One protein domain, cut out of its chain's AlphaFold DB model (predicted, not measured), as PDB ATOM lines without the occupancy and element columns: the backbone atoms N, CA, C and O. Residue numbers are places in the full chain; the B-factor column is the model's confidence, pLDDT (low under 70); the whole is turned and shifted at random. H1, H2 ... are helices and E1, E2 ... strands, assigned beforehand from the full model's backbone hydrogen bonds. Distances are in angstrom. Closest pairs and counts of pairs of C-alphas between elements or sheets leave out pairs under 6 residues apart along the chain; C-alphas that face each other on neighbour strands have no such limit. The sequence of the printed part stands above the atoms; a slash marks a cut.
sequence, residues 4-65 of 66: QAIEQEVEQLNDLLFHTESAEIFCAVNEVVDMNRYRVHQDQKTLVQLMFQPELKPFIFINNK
ATOM      1  N   GLN A   4      39.533  40.957  18.971       92.56
ATOM      2  CA  GLN A   4      40.175  39.677  19.295       92.56
ATOM      3  C   GLN A   4      39.658  39.068  20.604       92.56
ATOM      4  O   GLN A   4      39.454  37.864  20.681       92.56
ATOM      5  N   ALA A   5      39.421  39.897  21.628       93.56
ATOM      6  CA  ALA A   5      38.836  39.411  22.873       93.56
ATOM      7  C   ALA A   5      37.401  38.910  22.643       93.56
ATOM      8  O   ALA A   5      37.026  37.885  23.184       93.56
ATOM      9  N   ILE A   6      36.619  39.591  21.797       94.94
ATOM     10  CA  ILE A   6      35.258  39.153  21.454       94.94
ATOM     11  C   ILE A   6      35.281  37.814  20.701       94.94
ATOM     12  O   ILE A   6      34.503  36.930  21.035       94.94
ATOM     13  N   GLU A   7      36.169  37.648  19.718       95.50
ATOM     14  CA  GLU A   7      36.319  36.385  18.976       95.50
ATOM     15  C   GLU A   7      36.660  35.217  19.908       95.50
ATOM     16  O   GLU A   7      36.052  34.153  19.806       95.50
ATOM     17  N   GLN A   8      37.565  35.442  20.862       95.44
ATOM     18  CA  GLN A   8      37.964  34.426  21.832       95.44
ATOM     19  C   GLN A   8      36.810  34.014  22.761       95.44
ATOM     20  O   GLN A   8      36.621  32.827  23.016       95.44
ATOM     21  N   GLU A   9      36.012  34.970  23.244       95.31
ATOM     22  CA  GLU A   9      34.828  34.670  24.063       95.31
ATOM     23  C   GLU A   9      33.763  33.906  23.260       95.31
ATOM     24  O   GLU A   9      33.130  32.985  23.774       95.31
ATOM     25  N   VAL A  10      33.577  34.246  21.979       96.06
ATOM     26  CA  VAL A  10      32.644  33.533  21.091       96.06
ATOM     27  C   VAL A  10      33.089  32.089  20.866       96.06
ATOM     28  O   VAL A  10      32.251  31.189  20.910       96.06
ATOM     29  N   GLU A  11      34.384  31.848  20.660       96.25
ATOM     30  CA  GLU A  11      34.935  30.499  20.500       96.25
ATOM     31  C   GLU A  11      34.729  29.656  21.768       96.25
ATOM     32  O   GLU A  11      34.213  28.543  21.692       96.25
ATOM     33  N   GLN A  12      35.008  30.223  22.947       95.62
ATOM     34  CA  GLN A  12      34.786  29.547  24.230       95.62
ATOM     35  C   GLN A  12      33.311  29.212  24.478       95.62
ATOM     36  O   GLN A  12      32.993  28.121  24.957       95.62
ATOM     37  N   LEU A  13      32.402  30.136  24.151       94.69
ATOM     38  CA  LEU A  13      30.964  29.892  24.247       94.69
ATOM     39  C   LEU A  13      30.528  28.781  23.292       94.69
ATOM     40  O   LEU A  13      29.772  27.899  23.696       94.69
ATOM     41  N   ASN A  14      31.015  28.800  22.053       93.19
ATOM     42  CA  ASN A  14      30.701  27.772  21.069       93.19
ATOM     43  C   ASN A  14      31.178  26.388  21.527       93.19
ATOM     44  O   ASN A  14      30.411  25.431  21.465       93.19
ATOM     45  N   ASP A  15      32.397  26.286  22.057       92.06
ATOM     46  CA  ASP A  15      32.921  25.032  22.596       92.06
ATOM     47  C   ASP A  15      32.089  24.537  23.784       92.06
ATOM     48  O   ASP A  15      31.741  23.357  23.855       92.06
ATOM     49  N   LEU A  16      31.717  25.423  24.708       90.31
ATOM     50  CA  LEU A  16      30.896  25.054  25.861       90.31
ATOM     51  C   LEU A  16      29.512  24.545  25.437       90.31
ATOM     52  O   LEU A  16      29.051  23.515  25.937       90.31
ATOM     53  N   LEU A  17      28.857  25.233  24.501       88.19
ATOM     54  CA  LEU A  17      27.559  24.815  23.969       88.19
ATOM     55  C   LEU A  17      27.678  23.492  23.210       88.19
ATOM     56  O   LEU A  17      26.912  22.570  23.475       88.19
ATOM     57  N   PHE A  18      28.708  23.329  22.379       85.50
ATOM     58  CA  PHE A  18      28.953  22.093  21.634       85.50
ATOM     59  C   PHE A  18      29.030  20.853  22.539       85.50
ATOM     60  O   PHE A  18      28.485  19.801  22.205       85.50
ATOM     61  N   HIS A  19      29.667  20.967  23.708       83.44
ATOM     62  CA  HIS A  19      29.794  19.847  24.644       83.44
ATOM     63  C   HIS A  19      28.539  19.615  25.499       83.44
ATOM     64  O   HIS A  19      28.329  18.501  25.985       83.44
ATOM     65  N   THR A  20      27.712  20.640  25.712       82.25
ATOM     66  CA  THR A  20      26.537  20.566  26.600       82.25
ATOM     67  C   THR A  20      25.237  20.261  25.855       82.25
ATOM     68  O   THR A  20      24.359  19.601  26.411       82.25
ATOM     69  N   GLU A  21      25.128  20.645  24.585       82.69
ATOM     70  CA  GLU A  21      23.937  20.485  23.741       82.69
ATOM     71  C   GLU A  21      23.860  19.111  23.054       82.69
ATOM     72  O   GLU A  21      23.408  18.978  21.916       82.69
ATOM     73  N   SER A  22      24.284  18.046  23.737       87.38
ATOM     74  CA  SER A  22      24.108  16.685  23.228       87.38
ATOM     75  C   SER A  22      22.882  16.009  23.837       87.38
ATOM     76  O   SER A  22      22.533  16.198  25.007       87.38
ATOM     77  N   ALA A  23      22.240  15.143  23.046       88.25
ATOM     78  CA  ALA A  23      21.143  14.305  23.527       88.25
ATOM     79  C   ALA A  23      21.572  13.410  24.702       88.25
ATOM     80  O   ALA A  23      20.769  13.134  25.593       88.25
ATOM     81  N   GLU A  24      22.839  12.991  24.731       89.62
ATOM     82  CA  GLU A  24      23.410  12.203  25.822       89.62
ATOM     83  C   GLU A  24      23.455  12.992  27.130       89.62
ATOM     84  O   GLU A  24      22.944  12.507  28.143       89.62
ATOM     85  N   ILE A  25      23.987  14.220  27.108       90.44
ATOM     86  CA  ILE A  25      24.032  15.085  28.292       90.44
ATOM     87  C   ILE A  25      22.616  15.411  28.756       90.44
ATOM     88  O   ILE A  25      22.317  15.243  29.940       90.44
ATOM     89  N   PHE A  26      21.715  15.766  27.834       90.44
ATOM     90  CA  PHE A  26      20.309  15.992  28.162       90.44
ATOM     91  C   PHE A  26      19.684  14.787  28.876       90.44
ATOM     92  O   PHE A  26      19.041  14.959  29.911       90.44
ATOM     93  N   CYS A  27      19.888  13.571  28.363       92.56
ATOM     94  CA  CYS A  27      19.328  12.368  28.976       92.56
ATOM     95  C   CYS A  27      19.967  12.024  30.326       92.56
ATOM     96  O   CYS A  27      19.302  11.456  31.193       92.56
ATOM     97  N   ALA A  28      21.249  12.344  30.515       91.88
ATOM     98  CA  ALA A  28      21.949  12.091  31.767       91.88
ATOM     99  C   ALA A  28      21.418  12.988  32.896       91.88
ATOM    100  O   ALA A  28      21.078  12.492  33.977       91.88
ATOM    101  N   VAL A  29      21.299  14.292  32.628       92.56
ATOM    102  CA  VAL A  29      21.002  15.307  33.654       92.56
ATOM    103  C   VAL A  29      19.514  15.581  33.848       92.56
ATOM    104  O   VAL A  29      19.153  16.231  34.822       92.56
ATOM    105  N   ASN A  30      18.641  15.091  32.967       94.31
ATOM    106  CA  ASN A  30      17.197  15.288  33.091       94.31
ATOM    107  C   ASN A  30      16.445  13.976  33.336       94.31
ATOM    108  O   ASN A  30      16.929  12.867  33.098       94.31
ATOM    109  N   GLU A  31      15.224  14.120  33.826       96.06
ATOM    110  CA  GLU A  31      14.186  13.099  33.869       96.06
ATOM    111  C   GLU A  31      12.854  13.714  33.443       96.06
ATOM    112  O   GLU A  31      12.689  14.933  33.419       96.06
ATOM    113  N   VAL A  32      11.895  12.870  33.086       96.56
ATOM    114  CA  VAL A  32      10.573  13.321  32.659       96.56
ATOM    115  C   VAL A  32       9.534  12.858  33.662       96.56
ATOM    116  O   VAL A  32       9.369  11.661  33.883       96.56
ATOM    117  N   VAL A  33       8.794  13.802  34.227       96.69
ATOM    118  CA  VAL A  33       7.668  13.537  35.120       96.69
ATOM    119  C   VAL A  33       6.384  13.553  34.296       96.69
ATOM    120  O   VAL A  33       5.935  14.607  33.845       96.69
ATOM    121  N   ASP A  34       5.792  12.379  34.089       96.38
ATOM    122  CA  ASP A  34       4.484  12.219  33.456       96.38
ATOM    123  C   ASP A  34       3.409  12.084  34.538       96.38
ATOM    124  O   ASP A  34       3.180  11.007  35.104       96.38
ATOM    125  N   MET A  35       2.720  13.188  34.816       97.19
ATOM    126  CA  MET A  35       1.644  13.223  35.806       97.19
ATOM    127  C   MET A  35       0.341  12.610  35.284       97.19
ATOM    128  O   MET A  35      -0.507  12.237  36.090       97.19
ATOM    129  N   ASN A  36       0.180  12.434  33.967       95.56
ATOM    130  CA  ASN A  36      -0.975  11.718  33.418       95.56
ATOM    131  C   ASN A  36      -0.907  10.224  33.758       95.56
ATOM    132  O   ASN A  36      -1.932   9.549  33.847       95.56
ATOM    133  N   ARG A  37       0.313   9.695  33.921       95.69
ATOM    134  CA  ARG A  37       0.578   8.284  34.236       95.69
ATOM    135  C   ARG A  37       1.122   8.056  35.641       95.69
ATOM    136  O   ARG A  37       1.307   6.898  36.010       95.69
ATOM    137  N   TYR A  38       1.378   9.124  36.395       96.19
ATOM    138  CA  TYR A  38       2.045   9.094  37.698       96.19
ATOM    139  C   TYR A  38       3.379   8.334  37.646       96.19
ATOM    140  O   TYR A  38       3.633   7.433  38.448       96.19
ATOM    141  N   ARG A  39       4.221   8.651  36.653       96.75
ATOM    142  CA  ARG A  39       5.512   7.983  36.431       96.75
ATOM    143  C   ARG A  39       6.626   8.975  36.148       96.75
ATOM    144  O   ARG A  39       6.403  10.015  35.539       96.75
ATOM    145  N   VAL A  40       7.836   8.586  36.539       96.62
ATOM    146  CA  VAL A  40       9.073   9.267  36.159       96.62
ATOM    147  C   VAL A  40       9.801   8.407  35.130       96.62
ATOM    148  O   VAL A  40      10.036   7.219  35.355       96.62
ATOM    149  N   HIS A  41      10.123   9.002  33.989       95.44
ATOM    150  CA  HIS A  41      10.891   8.396  32.915       95.44
ATOM    151  C   HIS A  41      12.334   8.885  32.984       95.44
ATOM    152  O   HIS A  41      12.597  10.086  33.007       95.44
ATOM    153  N   GLN A  42      13.265   7.938  32.997       94.69
ATOM    154  CA  GLN A  42      14.708   8.189  32.952       94.69
ATOM    155  C   GLN A  42      15.364   7.454  31.776       94.69
ATOM    156  O   GLN A  42      16.578   7.513  31.597       94.69
ATOM    157  N   ASP A  43      14.573   6.734  30.974       94.06
ATOM    158  CA  ASP A  43      15.079   6.011  29.821       94.06
ATOM    159  C   ASP A  43      15.386   6.971  28.666       94.06
ATOM    160  O   ASP A  43      14.568   7.812  28.286       94.06
ATOM    161  N   GLN A  44      16.570   6.807  28.072       93.44
ATOM    162  CA  GLN A  44      17.050   7.666  26.987       93.44
ATOM    163  C   GLN A  44      16.061   7.732  25.819       93.44
ATOM    164  O   GLN A  44      15.859   8.792  25.242       93.44
ATOM    165  N   LYS A  45      15.393   6.620  25.486       93.12
ATOM    166  CA  LYS A  45      14.443   6.573  24.370       93.12
ATOM    167  C   LYS A  45      13.296   7.568  24.565       93.12
ATOM    168  O   LYS A  45      12.993   8.317  23.639       93.12
ATOM    169  N   THR A  46      12.672   7.579  25.740       92.94
ATOM    170  CA  THR A  46      11.574   8.502  26.056       92.94
ATOM    171  C   THR A  46      12.048   9.951  26.062       92.94
ATOM    172  O   THR A  46      11.391  10.811  25.476       92.94
ATOM    173  N   LEU A  47      13.208  10.224  26.664       94.38
ATOM    174  CA  LEU A  47      13.759  11.577  26.749       94.38
ATOM    175  C   LEU A  47      14.131  12.136  25.369       94.38
ATOM    176  O   LEU A  47      13.757  13.259  25.038       94.38
ATOM    177  N   VAL A  48      14.787  11.331  24.529       93.19
ATOM    178  CA  VAL A  48      15.115  11.698  23.145       93.19
ATOM    179  C   VAL A  48      13.844  11.928  22.328       93.19
ATOM    180  O   VAL A  48      13.754  12.906  21.595       93.19
ATOM    181  N   GLN A  49      12.827  11.071  22.467       92.25
ATOM    182  CA  GLN A  49      11.551  11.276  21.774       92.25
ATOM    183  C   GLN A  49      10.884  12.599  22.154       92.25
ATOM    184  O   GLN A  49      10.293  13.233  21.284       92.25
ATOM    185  N   LEU A  50      10.976  13.012  23.420       92.25
ATOM    186  CA  LEU A  50      10.444  14.290  23.894       92.25
ATOM    187  C   LEU A  50      11.234  15.492  23.379       92.25
ATOM    188  O   LEU A  50      10.615  16.498  23.051       92.25
ATOM    189  N   MET A  51      12.557  15.377  23.233       88.50
ATOM    190  CA  MET A  51      13.404  16.438  22.670       88.50
ATOM    191  C   MET A  51      12.989  16.832  21.244       88.50
ATOM    192  O   MET A  51      13.086  17.997  20.871       88.50
ATOM    193  N   PHE A  52      12.501  15.875  20.450       88.62
ATOM    194  CA  PHE A  52      12.039  16.129  19.083       88.62
ATOM    195  C   PHE A  52      10.566  16.551  18.991       88.62
ATOM    196  O   PHE A  52      10.070  16.772  17.883       88.62
ATOM    197  N   GLN A  53       9.841  16.643  20.111       90.88
ATOM    198  CA  GLN A  53       8.483  17.180  20.089       90.88
ATOM    199  C   GLN A  53       8.529  18.709  20.124       90.88
ATOM    200  O   GLN A  53       9.210  19.273  20.975       90.88
ATOM    201  N   PRO A  54       7.786  19.391  19.235       90.50
ATOM    202  CA  PRO A  54       7.756  20.852  19.216       90.50
ATOM    203  C   PRO A  54       7.137  21.434  20.493       90.50
ATOM    204  O   PRO A  54       7.480  22.541  20.890       90.50
ATOM    205  N   GLU A  55       6.241  20.684  21.141       93.38
ATOM    206  CA  GLU A  55       5.585  21.065  22.388       93.38
ATOM    207  C   GLU A  55       5.411  19.845  23.296       93.38
ATOM    208  O   GLU A  55       5.160  18.727  22.833       93.38
ATOM    209  N   LEU A  56       5.500  20.072  24.607       92.75
ATOM    210  CA  LEU A  56       5.192  19.059  25.608       92.75
ATOM    211  C   LEU A  56       3.679  18.911  25.756       92.75
ATOM    212  O   LEU A  56       2.937  19.892  25.810       92.75
ATOM    213  N   LYS A  57       3.210  17.668  25.894       92.88
ATOM    214  CA  LYS A  57       1.811  17.430  26.263       92.88
ATOM    215  C   LYS A  57       1.535  18.005  27.658       92.88
ATOM    216  O   LYS A  57       2.428  17.979  28.508       92.88
ATOM    217  N   PRO A  58       0.293  18.442  27.935       95.81
ATOM    218  CA  PRO A  58      -0.091  18.881  29.268       95.81
ATOM    219  C   PRO A  58       0.302  17.861  30.339       95.81
ATOM    220  O   PRO A  58       0.146  16.651  30.150       95.81
ATOM    221  N   PHE A  59       0.791  18.369  31.469       96.25
ATOM    222  CA  PHE A  59       1.193  17.577  32.632       96.25
ATOM    223  C   PHE A  59       2.376  16.614  32.408       96.25
ATOM    224  O   PHE A  59       2.591  15.703  33.209       96.25
ATOM    225  N   ILE A  60       3.154  16.828  31.344       96.12
ATOM    226  CA  ILE A  60       4.485  16.243  31.171       96.12
ATOM    227  C   ILE A  60       5.517  17.336  31.442       96.12
ATOM    228  O   ILE A  60       5.481  18.393  30.815       96.12
ATOM    229  N   PHE A  61       6.441  17.074  32.360       95.00
ATOM    230  CA  PHE A  61       7.464  18.030  32.776       95.00
ATOM    231  C   PHE A  61       8.856  17.438  32.590       95.00
ATOM    232  O   PHE A  61       9.076  16.269  32.899       95.00
ATOM    233  N   ILE A  62       9.797  18.251  32.117       94.75
ATOM    234  CA  ILE A  62      11.223  17.922  32.148       94.75
ATOM    235  C   ILE A  62      11.766  18.467  33.465       94.75
ATOM    236  O   ILE A  62      11.672  19.666  33.722       94.75
ATOM    237  N   ASN A  63      12.298  17.584  34.302       94.88
ATOM    238  CA  ASN A  63      12.924  17.930  35.567       94.88
ATOM    239  C   ASN A  63      14.438  17.750  35.446       94.88
ATOM    240  O   ASN A  63      14.906  16.691  35.020       94.88
ATOM    241  N   ASN A  64      15.201  18.775  35.819       92.50
ATOM    242  CA  ASN A  64      16.649  18.660  35.916       92.50
ATOM    243  C   ASN A  64      17.011  17.994  37.252       92.50
ATOM    244  O   ASN A  64      16.400  18.297  38.272       92.50
ATOM    245  N   LYS A  65      17.974  17.070  37.242       86.94
ATOM    246  CA  LYS A  65      18.384  16.300  38.426       86.94
ATOM    247  C   LYS A  65      19.391  17.032  39.328       86.94
ATOM    248  O   LYS A  65      19.785  16.449  40.337       86.94
TER     249      LYS A  65
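What this domain is: This is residues 4 to 65 of the 66 residues of an uncharacterized protein of Sphingobacteriales bacterium 40-81 (UniProt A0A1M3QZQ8). A small three-stranded sheet, E2 E1 E3, with H3 packed across one face makes a compact head, and the long helix H1 sticks out from it as an arm, with the short H2 at the joint. The arm makes the length: residues 4 to 22 stand free. The 62 printed residues hold three named helices and three named strands, in the order H1 H2 E1 E2 H3 E3, a mixed class with an antiparallel sheet. The whole is only just loose, close to extended, with a radius of gyration of the C-alphas of 15.4 A and spans of 53 by 20 by 17 A.

Where its parts are: Find C-alpha 30 at (17.197, 15.288, 33.091), where E1, residues 30 to 34, begins its 13.1 A. E2 is residues 39 to 41, and E3, residues 60 to 64, runs 13.3 A to C-alpha 64 at (16.649, 18.660, 35.916). H3 is residues 44 to 51, 10.4 A, and H2 residues 23 to 29, 10.2 A. H1, residues 4 to 20, runs 24.6 A from C-alpha 4 at (40.175, 39.677, 19.295).

How they stand to each other: Look at inner strand E1: N 31 and O 63 of E3 are 2.9 A apart, and N 34 and O 39 of E2 2.8 A, both within hydrogen-bond range. E1 and E2 form a hairpin. E2, H3 and E3 form a split strand-helix-strand unit, two strands running the same way with E1 between them, and its crossover is right-handed. H3 is on the sheet and runs across the strands, its closest C-alphas to E1 being Leu 47 and Val 32, 6.9 A apart. H2 touches H3, about perpendicular at 74 degrees, with the C-alphas of Cys 27 and Gln 44 closest at 5.6 A. H1 is apart from H3 and the strands. In H1, H2 and H3 every O i to N i+4 pair is within hydrogen-bond range.

The domain as a whole: The farthest C-alphas, Gln 4 and Arg 37, are 52.7 A apart. The printed part has no cut, no link is long, and no printed residue is under pLDDT 70.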